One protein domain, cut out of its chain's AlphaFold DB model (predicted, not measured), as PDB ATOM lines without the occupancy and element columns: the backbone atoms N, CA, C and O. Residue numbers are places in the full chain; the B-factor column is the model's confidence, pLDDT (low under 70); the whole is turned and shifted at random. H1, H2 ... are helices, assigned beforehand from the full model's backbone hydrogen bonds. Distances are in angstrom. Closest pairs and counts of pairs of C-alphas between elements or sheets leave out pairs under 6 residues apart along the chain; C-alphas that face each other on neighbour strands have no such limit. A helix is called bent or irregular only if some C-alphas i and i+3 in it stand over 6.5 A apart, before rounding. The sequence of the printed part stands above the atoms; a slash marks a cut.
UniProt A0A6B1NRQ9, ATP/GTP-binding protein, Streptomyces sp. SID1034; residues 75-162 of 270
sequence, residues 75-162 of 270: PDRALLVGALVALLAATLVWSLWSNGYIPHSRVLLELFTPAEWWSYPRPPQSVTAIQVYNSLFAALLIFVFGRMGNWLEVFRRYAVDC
ATOM      1  N   PRO A  75     169.641 215.296  46.132       86.62
ATOM      2  CA  PRO A  75     169.887 216.299  45.102       86.62
ATOM      3  C   PRO A  75     168.695 216.448  44.153       86.62
ATOM      4  O   PRO A  75     168.135 215.448  43.704       86.62
ATOM      5  N   ASP A  76     168.365 217.678  43.760       85.00
ATOM      6  CA  ASP A  76     167.181 217.964  42.932       85.00
ATOM      7  C   ASP A  76     167.187 217.204  41.594       85.00
ATOM      8  O   ASP A  76     166.169 216.660  41.171       85.00
ATOM      9  N   ARG A  77     168.360 217.067  40.960       86.12
ATOM     10  CA  ARG A  77     168.518 216.264  39.734       86.12
ATOM     11  C   ARG A  77     168.189 214.786  39.950       86.12
ATOM     12  O   ARG A  77     167.544 214.176  39.108       86.12
ATOM     13  N   ALA A  78     168.623 214.216  41.073       87.50
ATOM     14  CA  ALA A  78     168.400 212.809  41.382       87.50
ATOM     15  C   ALA A  78     166.924 212.563  41.713       87.50
ATOM     16  O   ALA A  78     166.358 211.567  41.276       87.50
ATOM     17  N   LEU A  79     166.291 213.516  42.406       88.75
ATOM     18  CA  LEU A  79     164.862 213.505  42.695       88.75
ATOM     19  C   LEU A  79     164.026 213.508  41.403       88.75
ATOM     20  O   LEU A  79     163.169 212.648  41.222       88.75
ATOM     21  N   LEU A  80     164.303 214.440  40.483       87.81
ATOM     22  CA  LEU A  80     163.558 214.563  39.226       87.81
ATOM     23  C   LEU A  80     163.785 213.374  38.289       87.81
ATOM     24  O   LEU A  80     162.832 212.883  37.690       87.81
ATOM     25  N   VAL A  81     165.024 212.889  38.175       88.44
ATOM     26  CA  VAL A  81     165.330 211.702  37.362       88.44
ATOM     27  C   VAL A  81     164.662 210.463  37.955       88.44
ATOM     28  O   VAL A  81     164.057 209.702  37.209       88.44
ATOM     29  N   GLY A  82     164.700 210.281  39.279       88.69
ATOM     30  CA  GLY A  82     164.011 209.177  39.952       88.69
ATOM     31  C   GLY A  82     162.500 209.201  39.719       88.69
ATOM     32  O   GLY A  82     161.915 208.180  39.358       88.69
ATOM     33  N   ALA A  83     161.880 210.378  39.832       89.56
ATOM     34  CA  ALA A  83     160.466 210.575  39.536       89.56
ATOM     35  C   ALA A  83     160.137 210.255  38.066       89.56
ATOM     36  O   ALA A  83     159.223 209.476  37.790       89.56
ATOM     37  N   LEU A  84     160.920 210.789  37.121       89.88
ATOM     38  CA  LEU A  84     160.743 210.558  35.686       89.88
ATOM     39  C   LEU A  84     160.896 209.078  35.318       89.88
ATOM     40  O   LEU A  84     160.057 208.533  34.607       89.88
ATOM     41  N   VAL A  85     161.940 208.413  35.817       90.12
ATOM     42  CA  VAL A  85     162.175 206.982  35.578       90.12
ATOM     43  C   VAL A  85     161.035 206.148  36.158       90.12
ATOM     44  O   VAL A  85     160.546 205.248  35.479       90.12
ATOM     45  N   ALA A  86     160.550 206.473  37.361       91.19
ATOM     46  CA  ALA A  86     159.402 205.791  37.953       91.19
ATOM     47  C   ALA A  86     158.123 205.974  37.116       91.19
ATOM     48  O   ALA A  86     157.378 205.015  36.934       91.19
ATOM     49  N   LEU A  87     157.888 207.166  36.558       88.38
ATOM     50  CA  LEU A  87     156.754 207.424  35.665       88.38
ATOM     51  C   LEU A  87     156.858 206.638  34.357       88.38
ATOM     52  O   LEU A  87     155.876 206.035  33.926       88.38
ATOM     53  N   LEU A  88     158.037 206.619  33.731       90.44
ATOM     54  CA  LEU A  88     158.271 205.848  32.511       90.44
ATOM     55  C   LEU A  88     158.099 204.348  32.766       90.44
ATOM     56  O   LEU A  88     157.437 203.672  31.983       90.44
ATOM     57  N   ALA A  89     158.619 203.842  33.885       91.50
ATOM     58  CA  ALA A  89     158.448 202.451  34.286       91.50
ATOM     59  C   ALA A  89     156.971 202.111  34.546       91.50
ATOM     60  O   ALA A  89     156.478 201.120  34.012       91.50
ATOM     61  N   ALA A  90     156.237 202.952  35.282       89.62
ATOM     62  CA  ALA A  90     154.803 202.774  35.509       89.62
ATOM     63  C   ALA A  90     154.013 202.763  34.192       89.62
ATOM     64  O   ALA A  90     153.156 201.906  33.989       89.62
ATOM     65  N   THR A  91     154.333 203.686  33.281       87.75
ATOM     66  CA  THR A  91     153.687 203.802  31.965       87.75
ATOM     67  C   THR A  91     153.970 202.579  31.102       87.75
ATOM     68  O   THR A  91     153.068 202.056  30.453       87.75
ATOM     69  N   LEU A  92     155.209 202.084  31.122       89.50
ATOM     70  CA  LEU A  92     155.601 200.870  30.417       89.50
ATOM     71  C   LEU A  92     154.833 199.660  30.959       89.50
ATOM     72  O   LEU A  92     154.186 198.958  30.189       89.50
ATOM     73  N   VAL A  93     154.842 199.447  32.278       90.25
ATOM     74  CA  VAL A  93     154.129 198.327  32.913       90.25
ATOM     75  C   VAL A  93     152.631 198.393  32.615       90.25
ATOM     76  O   VAL A  93     152.031 197.386  32.239       90.25
ATOM     77  N   TRP A  94     152.032 199.581  32.708       89.44
ATOM     78  CA  TRP A  94     150.632 199.794  32.351       89.44
ATOM     79  C   TRP A  94     150.346 199.518  30.868       89.44
ATOM     80  O   TRP A  94     149.323 198.922  30.532       89.44
ATOM     81  N   SER A  95     151.253 199.904  29.971       86.69
ATOM     82  CA  SER A  95     151.140 199.613  28.542       86.69
ATOM     83  C   SER A  95     151.180 198.107  28.276       86.69
ATOM     84  O   SER A  95     150.320 197.586  27.568       86.69
ATOM     85  N   LEU A  96     152.108 197.371  28.896       89.44
ATOM     86  CA  LEU A  96     152.169 195.913  28.759       89.44
ATOM     87  C   LEU A  96     150.898 195.238  29.294       89.44
ATOM     88  O   LEU A  96     150.396 194.291  28.687       89.44
ATOM     89  N   TRP A  97     150.368 195.744  30.407       87.69
ATOM     90  CA  TRP A  97     149.133 195.255  31.010       87.69
ATOM     91  C   TRP A  97     147.909 195.499  30.121       87.69
ATOM     92  O   TRP A  97     147.182 194.563  29.793       87.69
ATOM     93  N   SER A  98     147.696 196.746  29.699       83.12
ATOM     94  CA  SER A  98     146.508 197.162  28.942       83.12
ATOM     95  C   SER A  98     146.467 196.592  27.523       83.12
ATOM     96  O   SER A  98     145.386 196.275  27.032       83.12
ATOM     97  N   ASN A  99     147.626 196.372  26.892       86.75
ATOM     98  CA  ASN A  99     147.722 195.695  25.595       86.75
ATOM     99  C   ASN A  99     147.665 194.157  25.699       86.75
ATOM    100  O   ASN A  99     147.699 193.472  24.680       86.75
ATOM    101  N   GLY A 100     147.577 193.594  26.909       83.62
ATOM    102  CA  GLY A 100     147.451 192.149  27.108       83.62
ATOM    103  C   GLY A 100     148.726 191.349  26.826       83.62
ATOM    104  O   GLY A 100     148.641 190.142  26.621       83.62
ATOM    105  N   TYR A 101     149.904 191.985  26.845       87.06
ATOM    106  CA  TYR A 101     151.192 191.295  26.685       87.06
ATOM    107  C   TYR A 101     151.565 190.432  27.892       87.06
ATOM    108  O   TYR A 101     152.430 189.568  27.777       87.06
ATOM    109  N   ILE A 102     150.941 190.667  29.048       82.19
ATOM    110  CA  ILE A 102     151.143 189.861  30.252       82.19
ATOM    111  C   ILE A 102     150.197 188.653  30.182       82.19
ATOM    112  O   ILE A 102     148.983 188.824  30.356       82.19
ATOM    113  N   PRO A 103     150.716 187.436  29.937       76.94
ATOM    114  CA  PRO A 103     149.889 186.240  29.932       76.94
ATOM    115  C   PRO A 103     149.334 186.000  31.341       76.94
ATOM    116  O   PRO A 103     150.001 186.281  32.334       76.94
ATOM    117  N   HIS A 104     148.115 185.466  31.428       76.19
ATOM    118  CA  HIS A 104     147.446 185.132  32.696       76.19
ATOM    119  C   HIS A 104     147.117 186.321  33.619       76.19
ATOM    120  O   HIS A 104     146.740 186.113  34.770       76.19
ATOM    121  N   SER A 105     147.167 187.563  33.126       77.94
ATOM    122  CA  SER A 105     146.801 188.756  33.910       77.94
ATOM    123  C   SER A 105     145.392 188.693  34.512       77.94
ATOM    124  O   SER A 105     145.145 189.269  35.561       77.94
ATOM    125  N   ARG A 106     144.468 187.957  33.885       80.44
ATOM    126  CA  ARG A 106     143.073 187.817  34.326       80.44
ATOM    127  C   ARG A 106     142.800 186.593  35.198       80.44
ATOM    128  O   ARG A 106     141.677 186.455  35.660       80.44
ATOM    129  N   VAL A 107     143.799 185.759  35.496       82.50
ATOM    130  CA  VAL A 107     143.589 184.525  36.280       82.50
ATOM    131  C   VAL A 107     143.050 184.819  37.677       82.50
ATOM    132  O   VAL A 107     142.164 184.119  38.151       82.50
ATOM    133  N   LEU A 108     143.524 185.887  38.326       82.62
ATOM    134  CA  LEU A 108     142.969 186.299  39.619       82.62
ATOM    135  C   LEU A 108     141.490 186.674  39.498       82.62
ATOM    136  O   LEU A 108     140.703 186.335  40.369       82.62
ATOM    137  N   LEU A 109     141.109 187.347  38.414       84.50
ATOM    138  CA  LEU A 109     139.724 187.731  38.179       84.50
ATOM    139  C   LEU A 109     138.857 186.496  37.900       84.50
ATOM    140  O   LEU A 109     137.818 186.349  38.527       84.50
ATOM    141  N   GLU A 110     139.322 185.589  37.040       84.94
ATOM    142  CA  GLU A 110     138.660 184.319  36.709       84.94
ATOM    143  C   GLU A 110     138.507 183.384  37.917       84.94
ATOM    144  O   GLU A 110     137.578 182.586  37.953       84.94
ATOM    145  N   LEU A 111     139.379 183.496  38.925       87.38
ATOM    146  CA  LEU A 111     139.277 182.719  40.161       87.38
ATOM    147  C   LEU A 111     138.143 183.206  41.077       87.38
ATOM    148  O   LEU A 111     137.540 182.406  41.789       87.38
ATOM    149  N   PHE A 112     137.867 184.513  41.083       84.00
ATOM    150  CA  PHE A 112     136.828 185.117  41.923       84.00
ATOM    151  C   PHE A 112     135.490 185.300  41.202       84.00
ATOM    152  O   PHE A 112     134.491 185.594  41.861       84.00
ATOM    153  N   THR A 113     135.450 185.151  39.876       86.56
ATOM    154  CA  THR A 113     134.226 185.306  39.090       86.56
ATOM    155  C   THR A 113     133.729 183.978  38.521       86.56
ATOM    156  O   THR A 113     134.525 183.096  38.202       86.56
ATOM    157  N   PRO A 114     132.406 183.814  38.362       87.50
ATOM    158  CA  PRO A 114     131.849 182.603  37.778       87.50
ATOM    159  C   PRO A 114     132.287 182.375  36.322       87.50
ATOM    160  O   PRO A 114     132.466 183.326  35.555       87.50
ATOM    161  N   ALA A 115     132.408 181.109  35.915       85.31
ATOM    162  CA  ALA A 115     132.863 180.735  34.572       85.31
ATOM    163  C   ALA A 115     131.928 181.258  33.460       85.31
ATOM    164  O   ALA A 115     132.379 181.612  32.368       85.31
ATOM    165  N   GLU A 116     130.629 181.374  33.741       85.06
ATOM    166  CA  GLU A 116     129.623 181.886  32.811       85.06
ATOM    167  C   GLU A 116     129.839 183.360  32.425       85.06
ATOM    168  O   GLU A 116     129.412 183.776  31.348       85.06
ATOM    169  N   TRP A 117     130.572 184.147  33.226       86.19
ATOM    170  CA  TRP A 117     130.917 185.536  32.887       86.19
ATOM    171  C   TRP A 117     131.861 185.642  31.690       86.19
ATOM    172  O   TRP A 117     131.946 186.692  31.051       86.19
ATOM    173  N   TRP A 118     132.562 184.556  31.376       84.81
ATOM    174  CA  TRP A 118     133.554 184.495  30.308       84.81
ATOM    175  C   TRP A 118     133.002 183.882  29.018       84.81
ATOM    176  O   TRP A 118     133.699 183.865  28.001       84.81
ATOM    177  N   SER A 119     131.743 183.436  29.039       84.50
ATOM    178  CA  SER A 119     131.029 182.931  27.866       84.50
ATOM    179  C   SER A 119     130.600 184.068  26.933       84.50
ATOM    180  O   SER A 119     130.440 185.217  27.350       84.50
ATOM    181  N   TYR A 120     130.430 183.760  25.644       82.31
ATOM    182  CA  TYR A 120     129.920 184.715  24.659       82.31
ATOM    183  C   TYR A 120     128.403 184.533  24.477       82.31
ATOM    184  O   TYR A 120     127.973 183.395  24.285       82.31
ATOM    185  N   PRO A 121     127.589 185.607  24.469       86.44
ATOM    186  CA  PRO A 121     127.943 187.016  24.669       86.44
ATOM    187  C   PRO A 121     128.287 187.338  26.131       86.44
ATOM    188  O   PRO A 121     127.660 186.826  27.055       86.44
ATOM    189  N   ARG A 122     129.268 188.227  26.341       84.88
ATOM    190  CA  ARG A 122     129.692 188.614  27.694       84.88
ATOM    191  C   ARG A 122     128.596 189.408  28.410       84.88
ATOM    192  O   ARG A 122     128.150 190.423  27.868       84.88
ATOM    193  N   PRO A 123     128.206 189.027  29.640       87.00
ATOM    194  CA  PRO A 123     127.243 189.796  30.415       87.00
ATOM    195  C   PRO A 123     127.848 191.139  30.864       87.00
ATOM    196  O   PRO A 123     129.067 191.219  31.063       87.00
ATOM    197  N   PRO A 124     127.032 192.180  31.124       82.19
ATOM    198  CA  PRO A 124     127.511 193.487  31.591       82.19
ATOM    199  C   PRO A 124     128.382 193.407  32.854       82.19
ATOM    200  O   PRO A 124     129.355 194.142  32.993       82.19
ATOM    201  N   GLN A 125     128.077 192.456  33.741       83.88
ATOM    202  CA  GLN A 125     128.814 192.208  34.984       83.88
ATOM    203  C   GLN A 125     130.288 191.866  34.726       83.88
ATOM    204  O   GLN A 125     131.168 192.373  35.419       83.88
ATOM    205  N   SER A 126     130.569 191.078  33.681       84.62
ATOM    206  CA  SER A 126     131.940 190.721  33.295       84.62
ATOM    207  C   SER A 126     132.745 191.946  32.853       84.62
ATOM    208  O   SER A 126     133.912 192.092  33.210       84.62
ATOM    209  N   VAL A 127     132.106 192.867  32.123       82.50
ATOM    210  CA  VAL A 127     132.730 194.107  31.653       82.50
ATOM    211  C   VAL A 127     133.060 194.997  32.844       82.50
ATOM    212  O   VAL A 127     134.197 195.445  32.971       82.50
ATOM    213  N   THR A 128     132.105 195.191  33.756       83.12
ATOM    214  CA  THR A 128     132.317 195.953  34.992       83.12
ATOM    215  C   THR A 128     133.460 195.378  35.827       83.12
ATOM    216  O   THR A 128     134.339 196.119  36.262       83.12
ATOM    217  N   ALA A 129     133.503 194.056  35.999       85.44
ATOM    218  CA  ALA A 129     134.539 193.388  36.779       85.44
ATOM    219  C   ALA A 129     135.946 193.607  36.198       85.44
ATOM    220  O   ALA A 129     136.878 193.904  36.945       85.44
ATOM    221  N   ILE A 130     136.091 193.544  34.869       84.62
ATOM    222  CA  ILE A 130     137.357 193.856  34.186       84.62
ATOM    223  C   ILE A 130     137.779 195.306  34.455       84.62
ATOM    224  O   ILE A 130     138.951 195.556  34.738       84.62
ATOM    225  N   GLN A 131     136.844 196.258  34.401       84.69
ATOM    226  CA  GLN A 131     137.157 197.670  34.637       84.69
ATOM    227  C   GLN A 131     137.601 197.922  36.076       84.69
ATOM    228  O   GLN A 131     138.637 198.548  36.285       84.69
ATOM    229  N   VAL A 132     136.883 197.374  37.061       83.69
ATOM    230  CA  VAL A 132     137.260 197.478  38.477       83.69
ATOM    231  C   VAL A 132     138.632 196.854  38.722       83.69
ATOM    232  O   VAL A 132     139.486 197.476  39.353       83.69
ATOM    233  N   TYR A 133     138.881 195.662  38.175       86.75
ATOM    234  CA  TYR A 133     140.165 194.979  38.310       86.75
ATOM    235  C   TYR A 133     141.324 195.806  37.742       86.75
ATOM    236  O   TYR A 133     142.332 196.026  38.416       86.75
ATOM    237  N   ASN A 134     141.155 196.342  36.532       87.00
ATOM    238  CA  ASN A 134     142.167 197.187  35.913       87.00
ATOM    239  C   ASN A 134     142.372 198.506  36.677       87.00
ATOM    240  O   ASN A 134     143.500 198.990  36.754       87.00
ATOM    241  N   SER A 135     141.323 199.085  37.270       85.00
ATOM    242  CA  SER A 135     141.440 200.282  38.113       85.00
ATOM    243  C   SER A 135     142.200 200.009  39.402       85.00
ATOM    244  O   SER A 135     143.034 200.820  39.793       85.00
ATOM    245  N   LEU A 136     141.963 198.867  40.050       87.31
ATOM    246  CA  LEU A 136     142.719 198.470  41.237       87.31
ATOM    247  C   LEU A 136     144.200 198.284  40.908       87.31
ATOM    248  O   LEU A 136     145.060 198.781  41.635       87.31
ATOM    249  N   PHE A 137     144.505 197.636  39.782       88.19
ATOM    250  CA  PHE A 137     145.883 197.476  39.329       88.19
ATOM    251  C   PHE A 137     146.542 198.821  38.985       88.19
ATOM    252  O   PHE A 137     147.666 199.086  39.406       88.19
ATOM    253  N   ALA A 138     145.830 199.715  38.292       86.75
ATOM    254  CA  ALA A 138     146.299 201.073  38.024       86.75
ATOM    255  C   ALA A 138     146.570 201.858  39.320       86.75
ATOM    256  O   ALA A 138     147.613 202.498  39.445       86.75
ATOM    257  N   ALA A 139     145.671 201.783  40.306       86.38
ATOM    258  CA  ALA A 139     145.854 202.426  41.607       86.38
ATOM    259  C   ALA A 139     147.081 201.871  42.345       86.38
ATOM    260  O   ALA A 139     147.860 202.642  42.908       86.38
ATOM    261  N   LEU A 140     147.292 200.552  42.295       90.69
ATOM    262  CA  LEU A 140     148.476 199.905  42.857       90.69
ATOM    263  C   LEU A 140     149.759 200.397  42.178       90.69
ATOM    264  O   LEU A 140     150.720 200.728  42.871       90.69
ATOM    265  N   LEU A 141     149.778 200.497  40.846       88.75
ATOM    266  CA  LEU A 141     150.921 201.043  40.110       88.75
ATOM    267  C   LEU A 141     151.211 202.490  40.514       88.75
ATOM    268  O   LEU A 141     152.353 202.810  40.834       88.75
ATOM    269  N   ILE A 142     150.188 203.346  40.552       86.81
ATOM    270  CA  ILE A 142     150.335 204.744  40.979       86.81
ATOM    271  C   ILE A 142     150.888 204.810  42.404       86.81
ATOM    272  O   ILE A 142     151.780 205.609  42.675       86.81
ATOM    273  N   PHE A 143     150.415 203.955  43.311       87.62
ATOM    274  CA  PHE A 143     150.906 203.912  44.685       87.62
ATOM    275  C   PHE A 143     152.375 203.472  44.769       87.62
ATOM    276  O   PHE A 143     153.193 204.159  45.386       87.62
ATOM    277  N   VAL A 144     152.731 202.356  44.127       89.50
ATOM    278  CA  VAL A 144     154.086 201.786  44.173       89.50
ATOM    279  C   VAL A 144     155.092 202.719  43.503       89.50
ATOM    280  O   VAL A 144     156.082 203.101  44.124       89.50
ATOM    281  N   PHE A 145     154.827 203.143  42.266       88.75
ATOM    282  CA  PHE A 145     155.738 204.011  41.517       88.75
ATOM    283  C   PHE A 145     155.699 205.463  42.004       88.75
ATOM    284  O   PHE A 145     156.726 206.138  41.989       88.75
ATOM    285  N   GLY A 146     154.559 205.927  42.523       85.06
ATOM    286  CA  GLY A 146     154.443 207.206  43.222       85.06
ATOM    287  C   GLY A 146     155.363 207.269  44.441       85.06
ATOM    288  O   GLY A 146     156.113 208.232  44.620       85.06
ATOM    289  N   ARG A 147     155.366 206.199  45.247       87.06
ATOM    290  CA  ARG A 147     156.244 206.066  46.412       87.06
ATOM    291  C   ARG A 147     157.711 205.879  46.016       87.06
ATOM    292  O   ARG A 147     158.571 206.515  46.612       87.06
ATOM    293  N   MET A 148     157.999 205.051  45.012       86.75
ATOM    294  CA  MET A 148     159.368 204.752  44.575       86.75
ATOM    295  C   MET A 148     160.051 205.948  43.895       86.75
ATOM    296  O   MET A 148     161.235 206.182  44.111       86.75
ATOM    297  N   GLY A 149     159.300 206.747  43.132       84.44
ATOM    298  CA  GLY A 149     159.786 207.979  42.500       84.44
ATOM    299  C   GLY A 149     159.860 209.191  43.433       84.44
ATOM    300  O   GLY A 149     160.177 210.283  42.974       84.44
ATOM    301  N   ASN A 150     159.540 209.024  44.721       86.25
ATOM    302  CA  ASN A 150     159.478 210.095  45.716       86.25
ATOM    303  C   ASN A 150     158.628 211.305  45.268       86.25
ATOM    304  O   ASN A 150     158.957 212.464  45.529       86.25
ATOM    305  N   TRP A 151     157.510 211.034  44.585       84.00
ATOM    306  CA  TRP A 151     156.645 212.061  43.993       84.00
ATOM    307  C   TRP A 151     156.052 213.024  45.028       84.00
ATOM    308  O   TRP A 151     155.799 214.184  44.710       84.00
ATOM    309  N   LEU A 152     155.887 212.578  46.278       83.06
ATOM    310  CA  LEU A 152     155.452 213.439  47.380       83.06
ATOM    311  C   LEU A 152     156.495 214.518  47.710       83.06
ATOM    312  O   LEU A 152     156.133 215.664  47.952       83.06
ATOM    313  N   GLU A 153     157.781 214.171  47.685       83.50
ATOM    314  CA  GLU A 153     158.868 215.122  47.926       83.50
ATOM    315  C   GLU A 153     159.027 216.095  46.751       83.50
ATOM    316  O   GLU A 153     159.246 217.286  46.961       83.50
ATOM    317  N   VAL A 154     158.835 215.618  45.512       84.81
ATOM    318  CA  VAL A 154     158.753 216.487  44.324       84.81
ATOM    319  C   VAL A 154     157.608 217.484  44.482       84.81
ATOM    320  O   VAL A 154     157.802 218.684  44.291       84.81
ATOM    321  N   PHE A 155     156.423 217.010  44.868       82.50
ATOM    322  CA  PHE A 155     155.263 217.868  45.062       82.50
ATOM    323  C   PHE A 155     155.507 218.910  46.160       82.50
ATOM    324  O   PHE A 155     155.270 220.096  45.939       82.50
ATOM    325  N   ARG A 156     156.061 218.506  47.307       81.81
ATOM    326  CA  ARG A 156     156.379 219.436  48.396       81.81
ATOM    327  C   ARG A 156     157.384 220.502  47.961       81.81
ATOM    328  O   ARG A 156     157.070 221.687  48.025       81.81
ATOM    329  N   ARG A 157     158.526 220.101  47.398       82.88
ATOM    330  CA  ARG A 157     159.586 221.044  47.005       82.88
ATOM    331  C   ARG A 157     159.182 221.994  45.885       82.88
ATOM    332  O   ARG A 157     159.544 223.166  45.918       82.88
ATOM    333  N   TYR A 158     158.468 221.502  44.873       79.94
ATOM    334  CA  TYR A 158     158.179 222.299  43.677       79.94
ATOM    335  C   TYR A 158     156.821 222.992  43.704       79.94
ATOM    336  O   TYR A 158     156.695 224.054  43.089       79.94
ATOM    337  N   ALA A 159     155.823 222.429  44.389       78.12
ATOM    338  CA  ALA A 159     154.480 222.998  44.454       78.12
ATOM    339  C   ALA A 159     154.181 223.692  45.791       78.12
ATOM    340  O   ALA A 159     153.476 224.698  45.773       78.12
ATOM    341  N   VAL A 160     154.712 223.209  46.924       78.81
ATOM    342  CA  VAL A 160     154.349 223.700  48.271       78.81
ATOM    343  C   VAL A 160     155.365 224.690  48.848       78.81
ATOM    344  O   VAL A 160     154.952 225.723  49.372       78.81
ATOM    345  N   ASP A 161     156.668 224.443  48.697       79.88
ATOM    346  CA  ASP A 161     157.747 225.256  49.298       79.88
ATOM    347  C   ASP A 161     157.986 226.607  48.593       79.88
ATOM    348  O   ASP A 161     158.943 227.328  48.885       79.88
ATOM    349  N   CYS A 162     157.125 226.975  47.645       74.38
ATOM    350  CA  CYS A 162     157.235 228.230  46.911       74.38
ATOM    351  C   CYS A 162     156.535 229.388  47.640       74.38
ATOM    352  O   CYS A 162     155.487 229.187  48.263       74.38
TER     353      CYS A 162
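AT A GLANCE: This is residues 75 to 162 of the 270 residues of the protein "ATP/GTP-binding protein" of Streptomyces sp. SID1034 (UniProt A0A6B1NRQ9). Two long helices, H1 and H4, lie side by side and run opposite ways, but they are staggered, and H4 meets H1 with residues 138 to 148 alone. The first part of H4 reaches past the end of H1, where the short helices H2 and H3 sit beside it; at the other end of the rod, H5 turns off after H4 and meets H1 near its beginning. The printed part has 88 residues with five named helices, in the order H1, H2, H3, H4, H5, and no named strand; the class is all helix. The whole is only just loose, close to extended, with a radius of gyration of the C-alphas of 17.7 A and spans of 55 by 24 by 18 A.

HOW THE PARTS SIT: H1, residues 76 to 98, touches H4, residues 124 to 148, at a shallow tilt of 20 degrees, opposite ways. Their closest C-alphas, those of Ala 86 and Phe 145, are 5.4 A apart. H1 also touches H5, residues 151 to 160, with residues 79 to 83 of H1 alone. This pair stands at a steep tilt of 53 degrees, opposite ways, and its closest C-alphas, those of Ala 83 and Trp 151, are 6.1 A apart. H2, residues 107 to 112, is apart from H1. It only just touches H4, with 3 pairs of C-alphas within 8 A, and meets residues 129 to 133 of H4 alone; the closest C-alphas are those of Leu 109 and Tyr 133, 7.3 A apart, at a steep tilt of 58 degrees, opposite ways. H3, residues 115 to 118, and H2 meet only through their link. H3 and H4 touch only at the corner, and only just, with 3 pairs of C-alphas within 8 A; the closest C-alphas are those of Trp 117 and Ser 126, 5.3 A apart. H4 is the hub, touching three other helices. H4 and H5 are close but not clearly touching, about perpendicular at 71 degrees, only just past steep; their closest C-alphas, those of Gly 146 and Leu 152, are 7.6 A apart. The helix packing is mostly crossed, but only just: of 3 touching pairs with a tilt, 1 is shallow. Every O i to N i+4 pair is within hydrogen-bond range in H1, H2, H4 and H5, and H3 is too short for such a pair.

IN THESE COORDINATES: H1 begins at C-alpha 76, (167.181, 217.964, 42.932), and is 32.5 A long. H2 measures 8.8 A and H3 5.7 A. H4 runs 36.2 A from C-alpha 124 at (127.511, 193.487, 31.591). H5 measures 12.6 A and ends at C-alpha 160, (154.349, 223.700, 48.271); it is neither bent nor irregular, but only just: C-alphas 157 and 160 are 6.0 A apart.

THE WHOLE: The C-alphas farthest apart, those of Tyr 120 and Cys 162, are 56.0 A from each other. Residues 119 to 124, of which 124 belongs to H4, stand free. The printed part has no cut. The link H1 to H2 is short; the links H2 to H3, H3 to H4 and H4 to H5 are tight. The mean pLDDT of the printed part is 85.4, and no printed residue is under 70.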